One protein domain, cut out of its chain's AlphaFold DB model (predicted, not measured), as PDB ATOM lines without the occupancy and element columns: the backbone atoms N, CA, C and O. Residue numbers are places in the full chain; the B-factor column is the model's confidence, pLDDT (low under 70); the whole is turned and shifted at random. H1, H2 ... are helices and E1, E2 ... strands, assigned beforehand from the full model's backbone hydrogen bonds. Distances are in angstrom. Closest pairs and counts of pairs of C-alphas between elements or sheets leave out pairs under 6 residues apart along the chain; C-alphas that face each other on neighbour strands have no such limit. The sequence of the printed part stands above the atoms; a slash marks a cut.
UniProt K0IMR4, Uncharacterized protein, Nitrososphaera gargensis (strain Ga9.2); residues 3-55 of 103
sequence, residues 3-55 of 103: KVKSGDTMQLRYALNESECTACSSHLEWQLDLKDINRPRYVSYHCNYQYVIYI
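This is residues 3 to 55 of the 103 residues of an uncharacterized protein of Nitrososphaera gargensis (strain Ga9.2) (UniProt K0IMR4). A small three-stranded antiparallel sheet, made of the two-strand hairpin E2 and E3 with the short strand E1 beside E2, has one short helix, H1, that only grazes it. Much of the rest is loop: residues 19 to 30 lead from H1 toward the end of the sheet where E2 turns into E3, and fold back to E1. The printed part has 53 residues with one named helix and three named strands, in the order H1, E1, E2, E3 along the chain; the sheet's order is E1, E2, E3, and it is antiparallel throughout. The class is mixed, helices and strands, with under half of the residues in named elements. The whole is compact, with a radius of gyration of the C-alphas of 10.8 A, and only just elongated, with spans of 32 by 22 by 18 A.

E2 is residues 41 to 46, 16.5 A from first to last C-alpha, beginning at C-alpha 41 (148.043, 150.291, 131.823). E3 is residues 49 to 54, 16.2 A long, ending at C-alpha 54 (152.865, 151.623, 131.113). E1 is residues 31 to 33, 6.4 A long. H1 is residues 12 to 18, 10.0 A long, beginning at C-alpha 12 (154.873, 150.285, 140.087).

E1, E2 and E3 form a meander, each strand the antiparallel neighbour of the one before. E2 is the inner strand, and E1 and E3 are the edge strands. The hairpin E2 and E3 has an angle of 164 degrees between directions; the C-alphas of Val 43 and Val 52 face each other at 4.7 A. N 44 and O 51 are within hydrogen-bond range at 3.0 A, and N 51 and O 44 at 2.9 A. The hairpin E1 and E2 has an angle of 138 degrees; the C-alphas of Leu 32 and Tyr 42 face each other at 4.6 A. N 31 and O 43 are within range at 2.9 A, and N 43 and O 31 at 2.8 A. E1 and E3 are apart. H1 is on the sheet but only grazes it, with residues 12 to 16; the closest C-alphas of H1 and E3 are those of Ala 15 and Ile 53, 7.6 A apart. In H1 every O i to N i+4 pair is within hydrogen-bond range.

The two C-alphas farthest apart are those of Cys 24 and Asn 38, at 32.8 A. The printed part, residues 3 to 55, has no cut. The link from H1 to E1 is long, with 12 residues; E1 to E2 is short, with 7; E2 to E3 is tight, with 2. The mean pLDDT of the printed part is 90.9, and residues 3 to 4 are under 70.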
ATOM      1  N   LYS A   3     157.277 164.126 141.983       65.50
ATOM      2  CA  LYS A   3     156.665 164.745 140.803       65.50
ATOM      3  C   LYS A   3     156.970 163.867 139.599       65.50
ATOM      4  O   LYS A   3     158.124 163.789 139.185       65.50
ATOM      5  N   VAL A   4     155.947 163.209 139.067       68.38
ATOM      6  CA  VAL A   4     156.079 162.325 137.909       68.38
ATOM      7  C   VAL A   4     156.408 163.166 136.680       68.38
ATOM      8  O   VAL A   4     155.637 164.057 136.319       68.38
ATOM      9  N   LYS A   5     157.546 162.895 136.033       74.88
ATOM     10  CA  LYS A   5     157.867 163.457 134.718       74.88
ATOM     11  C   LYS A   5     157.637 162.409 133.636       74.88
ATOM     12  O   LYS A   5     157.757 161.206 133.861       74.88
ATOM     13  N   SER A   6     157.301 162.873 132.437       76.00
ATOM     14  CA  SER A   6     157.155 161.997 131.278       76.00
ATOM     15  C   SER A   6     158.465 161.259 130.993       76.00
ATOM     16  O   SER A   6     159.504 161.893 130.826       76.00
ATOM     17  N   GLY A   7     158.395 159.929 130.910       77.81
ATOM     18  CA  GLY A   7     159.541 159.060 130.619       77.81
ATOM     19  C   GLY A   7     160.280 158.511 131.844       77.81
ATOM     20  O   GLY A   7     161.187 157.699 131.670       77.81
ATOM     21  N   ASP A   8     159.900 158.891 133.067       82.44
ATOM     22  CA  ASP A   8     160.515 158.335 134.273       82.44
ATOM     23  C   ASP A   8     160.186 156.839 134.430       82.44
ATOM     24  O   ASP A   8     159.036 156.414 134.311       82.44
ATOM     25  N   THR A   9     161.200 156.032 134.754       84.56
ATOM     26  CA  THR A   9     161.024 154.619 135.127       84.56
ATOM     27  C   THR A   9     161.117 154.477 136.641       84.56
ATOM     28  O   THR A   9     162.116 154.859 137.248       84.56
ATOM     29  N   MET A  10     160.093 153.901 137.270       88.50
ATOM     30  CA  MET A  10     160.061 153.654 138.716       88.50
ATOM     31  C   MET A  10     159.292 152.373 139.047       88.50
ATOM     32  O   MET A  10     158.598 151.814 138.200       88.50
ATOM     33  N   GLN A  11     159.402 151.889 140.289       90.25
ATOM     34  CA  GLN A  11     158.632 150.713 140.702       90.25
ATOM     35  C   GLN A  11     157.136 151.037 140.716       90.25
ATOM     36  O   GLN A  11     156.724 152.066 141.257       90.25
ATOM     37  N   LEU A  12     156.321 150.108 140.209       91.19
ATOM     38  CA  LEU A  12     154.873 150.285 140.087       91.19
ATOM     39  C   LEU A  12     154.203 150.684 141.411       91.19
ATOM     40  O   LEU A  12     153.339 151.553 141.425       91.19
ATOM     41  N   ARG A  13     154.634 150.106 142.541       91.50
ATOM     42  CA  ARG A  13     154.104 150.460 143.869       91.50
ATOM     43  C   ARG A  13     154.228 151.957 144.166       91.50
ATOM     44  O   ARG A  13     153.303 152.522 144.739       91.50
ATOM     45  N   TYR A  14     155.350 152.580 143.815       91.38
ATOM     46  CA  TYR A  14     155.566 154.008 144.049       91.38
ATOM     47  C   TYR A  14     154.752 154.845 143.070       91.38
ATOM     48  O   TYR A  14     154.065 155.768 143.494       91.38
ATOM     49  N   ALA A  15     154.724 154.452 141.794       91.94
ATOM     50  CA  ALA A  15     153.904 155.123 140.790       91.94
ATOM     51  C   ALA A  15     152.410 155.135 141.174       91.94
ATOM     52  O   ALA A  15     151.732 156.139 140.982       91.94
ATOM     53  N   LEU A  16     151.890 154.063 141.772       93.12
ATOM     54  CA  LEU A  16     150.477 153.998 142.158       93.12
ATOM     55  C   LEU A  16     150.141 154.772 143.438       93.12
ATOM     56  O   LEU A  16     149.029 155.274 143.548       93.12
ATOM     57  N   ASN A  17     151.063 154.858 144.402       92.31
ATOM     58  CA  ASN A  17     150.758 155.409 145.730       92.31
ATOM     59  C   ASN A  17     151.292 156.824 145.967       92.31
ATOM     60  O   ASN A  17     150.804 157.489 146.868       92.31
ATOM     61  N   GLU A  18     152.302 157.266 145.216       91.75
ATOM     62  CA  GLU A  18     153.027 158.517 145.496       91.75
ATOM     63  C   GLU A  18     153.008 159.509 144.328       91.75
ATOM     64  O   GLU A  18     153.670 160.549 144.388       91.75
ATOM     65  N   SER A  19     152.291 159.184 143.249       92.00
ATOM     66  CA  SER A  19     152.177 160.068 142.093       92.00
ATOM     67  C   SER A  19     151.191 161.194 142.347       92.00
ATOM     68  O   SER A  19     150.034 160.969 142.712       92.00
ATOM     69  N   GLU A  20     151.645 162.408 142.062       94.12
ATOM     70  CA  GLU A  20     150.876 163.630 142.247       94.12
ATOM     71  C   GLU A  20     150.608 164.336 140.919       94.12
ATOM     72  O   GLU A  20     151.393 164.262 139.969       94.12
ATOM     73  N   CYS A  21     149.500 165.071 140.863       93.62
ATOM     74  CA  CYS A  21     149.179 165.936 139.746       93.62
ATOM     75  C   CYS A  21     150.232 167.040 139.597       93.62
ATOM     76  O   CYS A  21     150.518 167.779 140.542       93.62
ATOM     77  N   THR A  22     150.730 167.245 138.377       91.50
ATOM     78  CA  THR A  22     151.728 168.290 138.107       91.50
ATOM     79  C   THR A  22     151.212 169.718 138.326       91.50
ATOM     80  O   THR A  22     152.027 170.628 138.473       91.50
ATOM     81  N   ALA A  23     149.891 169.936 138.318       94.00
ATOM     82  CA  ALA A  23     149.283 171.262 138.426       94.00
ATOM     83  C   ALA A  23     148.965 171.662 139.876       94.00
ATOM     84  O   ALA A  23     149.226 172.797 140.267       94.00
ATOM     85  N   CYS A  24     148.407 170.747 140.673       94.88
ATOM     86  CA  CYS A  24     147.905 171.047 142.021       94.88
ATOM     87  C   CYS A  24     148.542 170.199 143.134       94.88
ATOM     88  O   CYS A  24     148.238 170.415 144.301       94.88
ATOM     89  N   SER A  25     149.440 169.266 142.796       93.69
ATOM     90  CA  SER A  25     150.109 168.342 143.735       93.69
ATOM     91  C   SER A  25     149.165 167.418 144.525       93.69
ATOM     92  O   SER A  25     149.562 166.827 145.524       93.69
ATOM     93  N   SER A  26     147.908 167.267 144.092       93.69
ATOM     94  CA  SER A  26     146.989 166.264 144.641       93.69
ATOM     95  C   SER A  26     147.444 164.855 144.260       93.69
ATOM     96  O   SER A  26     148.028 164.660 143.194       93.69
ATOM     97  N   HIS A  27     147.159 163.861 145.102       94.44
ATOM     98  CA  HIS A  27     147.396 162.464 144.736       94.44
ATOM     99  C   HIS A  27     146.504 162.049 143.562       94.44
ATOM    100  O   HIS A  27     145.323 162.400 143.507       94.44
ATOM    101  N   LEU A  28     147.081 161.297 142.626       95.06
ATOM    102  CA  LEU A  28     146.359 160.755 141.481       95.06
ATOM    103  C   LEU A  28     145.604 159.484 141.874       95.06
ATOM    104  O   LEU A  28     146.165 158.563 142.463       95.06
ATOM    105  N   GLU A  29     144.336 159.418 141.482       95.12
ATOM    106  CA  GLU A  29     143.528 158.207 141.590       95.12
ATOM    107  C   GLU A  29     143.636 157.405 140.295       95.12
ATOM    108  O   GLU A  29     143.330 157.903 139.208       95.12
ATOM    109  N   TRP A  30     144.098 156.162 140.406       96.56
ATOM    110  CA  TRP A  30     144.418 155.321 139.259       96.56
ATOM    111  C   TRP A  30     143.307 154.328 138.945       96.56
ATOM    112  O   TRP A  30     142.809 153.621 139.819       96.56
ATOM    113  N   GLN A  31     142.988 154.209 137.659       96.31
ATOM    114  CA  GLN A  31     142.100 153.190 137.118       96.31
ATOM    115  C   GLN A  31     142.902 152.214 136.264       96.31
ATOM    116  O   GLN A  31     143.721 152.620 135.439       96.31
ATOM    117  N   LEU A  32     142.667 150.920 136.461       95.19
ATOM    118  CA  LEU A  32     143.297 149.873 135.668       95.19
ATOM    119  C   LEU A  32     142.547 149.700 134.338       95.19
ATOM    120  O   LEU A  32     141.342 149.453 134.329       95.19
ATOM    121  N   ASP A  33     143.267 149.792 133.221       93.38
ATOM    122  CA  ASP A  33     142.763 149.521 131.874       93.38
ATOM    123  C   ASP A  33     143.396 148.228 131.337       93.38
ATOM    124  O   ASP A  33     144.600 148.159 131.076       93.38
ATOM    125  N   LEU A  34     142.550 147.204 131.189       90.69
ATOM    126  CA  LEU A  34     142.904 145.859 130.723       90.69
ATOM    127  C   LEU A  34     142.388 145.559 129.308       90.69
ATOM    128  O   LEU A  34     142.235 144.393 128.953       90.69
ATOM    129  N   LYS A  35     142.093 146.580 128.490       92.38
ATOM    130  CA  LYS A  35     141.637 146.366 127.101       92.38
ATOM    131  C   LYS A  35     142.600 145.508 126.277       92.38
ATOM    132  O   LYS A  35     142.147 144.739 125.435       92.38
ATOM    133  N   ASP A  36     143.901 145.640 126.523       88.19
ATOM    134  CA  ASP A  36     144.936 144.755 125.989       88.19
ATOM    135  C   ASP A  36     145.642 144.057 127.155       88.19
ATOM    136  O   ASP A  36     146.404 144.673 127.900       88.19
ATOM    137  N   ILE A  37     145.386 142.758 127.311       87.31
ATOM    138  CA  ILE A  37     145.961 141.948 128.392       87.31
ATOM    139  C   ILE A  37     147.490 141.865 128.322       87.31
ATOM    140  O   ILE A  37     148.140 141.682 129.347       87.31
ATOM    141  N   ASN A  38     148.073 142.028 127.130       89.81
ATOM    142  CA  ASN A  38     149.521 141.993 126.944       89.81
ATOM    143  C   ASN A  38     150.174 143.347 127.240       89.81
ATOM    144  O   ASN A  38     151.399 143.436 127.301       89.81
ATOM    145  N   ARG A  39     149.371 144.407 127.392       88.88
ATOM    146  CA  ARG A  39     149.817 145.780 127.658       88.88
ATOM    147  C   ARG A  39     148.885 146.467 128.661       88.88
ATOM    148  O   ARG A  39     148.263 147.481 128.326       88.88
ATOM    149  N   PRO A  40     148.771 145.933 129.891       91.81
ATOM    150  CA  PRO A  40     147.981 146.573 130.931       91.81
ATOM    151  C   PRO A  40     148.550 147.960 131.234       91.81
ATOM    152  O   PRO A  40     149.768 148.162 131.273       91.81
ATOM    153  N   ARG A  41     147.660 148.920 131.475       94.94
ATOM    154  CA  ARG A  41     148.043 150.291 131.823       94.94
ATOM    155  C   ARG A  41     147.188 150.823 132.958       94.94
ATOM    156  O   ARG A  41     146.027 150.441 133.097       94.94
ATOM    157  N   TYR A  42     147.747 151.742 133.734       95.94
ATOM    158  CA  TYR A  42     146.971 152.539 134.680       95.94
ATOM    159  C   TYR A  42     146.757 153.929 134.109       95.94
ATOM    160  O   TYR A  42     147.690 154.527 133.575       95.94
ATOM    161  N   VAL A  43     145.534 154.435 134.218       96.62
ATOM    162  CA  VAL A  43     145.147 155.745 133.701       96.62
ATOM    163  C   VAL A  43     144.567 156.579 134.834       96.62
ATOM    164  O   VAL A  43     143.808 156.073 135.658       96.62
ATOM    165  N   SER A  44     144.918 157.857 134.869       96.75
ATOM    166  CA  SER A  44     144.302 158.847 135.749       96.75
ATOM    167  C   SER A  44     144.029 160.128 134.967       96.75
ATOM    168  O   SER A  44     144.785 160.482 134.058       96.75
ATOM    169  N   TYR A  45     142.954 160.826 135.320       96.62
ATOM    170  CA  TYR A  45     142.602 162.123 134.751       96.62
ATOM    171  C   TYR A  45     142.460 163.133 135.882       96.62
ATOM    172  O   TYR A  45     141.633 162.957 136.776       96.62
ATOM    173  N   HIS A  46     143.256 164.199 135.847       96.38
ATOM    174  CA  HIS A  46     143.187 165.256 136.856       96.38
ATOM    175  C   HIS A  46     143.665 166.593 136.294       96.38
ATOM    176  O   HIS A  46     144.644 166.635 135.551       96.38
ATOM    177  N   CYS A  47     143.002 167.694 136.657       95.25
ATOM    178  CA  CYS A  47     143.321 169.049 136.176       95.25
ATOM    179  C   CYS A  47     143.502 169.150 134.646       95.25
ATOM    180  O   CYS A  47     144.387 169.862 134.183       95.25
ATOM    181  N   ASN A  48     142.677 168.446 133.862       95.25
ATOM    182  CA  ASN A  48     142.758 168.365 132.392       95.25
ATOM    183  C   ASN A  48     144.028 167.694 131.836       95.25
ATOM    184  O   ASN A  48     144.284 167.767 130.636       95.25
ATOM    185  N   TYR A  49     144.799 167.008 132.678       93.50
ATOM    186  CA  TYR A  49     145.904 166.155 132.261       93.50
ATOM    187  C   TYR A  49     145.479 164.691 132.301       93.50
ATOM    188  O   TYR A  49     144.782 164.256 133.222       93.50
ATOM    189  N   GLN A  50     145.944 163.934 131.312       95.69
ATOM    190  CA  GLN A  50     145.896 162.481 131.320       95.69
ATOM    191  C   GLN A  50     147.260 161.944 131.753       95.69
ATOM    192  O   GLN A  50     148.284 162.275 131.157       95.69
ATOM    193  N   TYR A  51     147.255 161.083 132.763       94.81
ATOM    194  CA  TYR A  51     148.429 160.368 133.242       94.81
ATOM    195  C   TYR A  51     148.292 158.899 132.865       94.81
ATOM    196  O   TYR A  51     147.219 158.313 133.029       94.81
ATOM    197  N   VAL A  52     149.373 158.304 132.362       94.94
ATOM    198  CA  VAL A  52     149.396 156.898 131.948       94.94
ATOM    199  C   VAL A  52     150.654 156.233 132.491       94.94
ATOM    200  O   VAL A  52     151.757 156.720 132.255       94.94
ATOM    201  N   ILE A  53     150.485 155.115 133.196       93.94
ATOM    202  CA  ILE A  53     151.579 154.220 133.586       93.94
ATOM    203  C   ILE A  53     151.541 153.013 132.655       93.94
ATOM    204  O   ILE A  53     150.564 152.259 132.653       93.94
ATOM    205  N   TYR A  54     152.619 152.827 131.899       91.94
ATOM    206  CA  TYR A  54     152.865 151.623 131.113       91.94
ATOM    207  C   TYR A  54     153.670 150.619 131.941       91.94
ATOM    208  O   TYR A  54     154.616 150.991 132.639       91.94
ATOM    209  N   ILE A  55     153.284 149.343 131.888       89.38
ATOM    210  CA  ILE A  55     154.036 148.256 132.525       89.38
ATOM    211  C   ILE A  55     154.939 147.611 131.470       89.38
ATOM    212  O   ILE A  55     154.576 146.602 130.872       89.38
TER     213      ILE A  55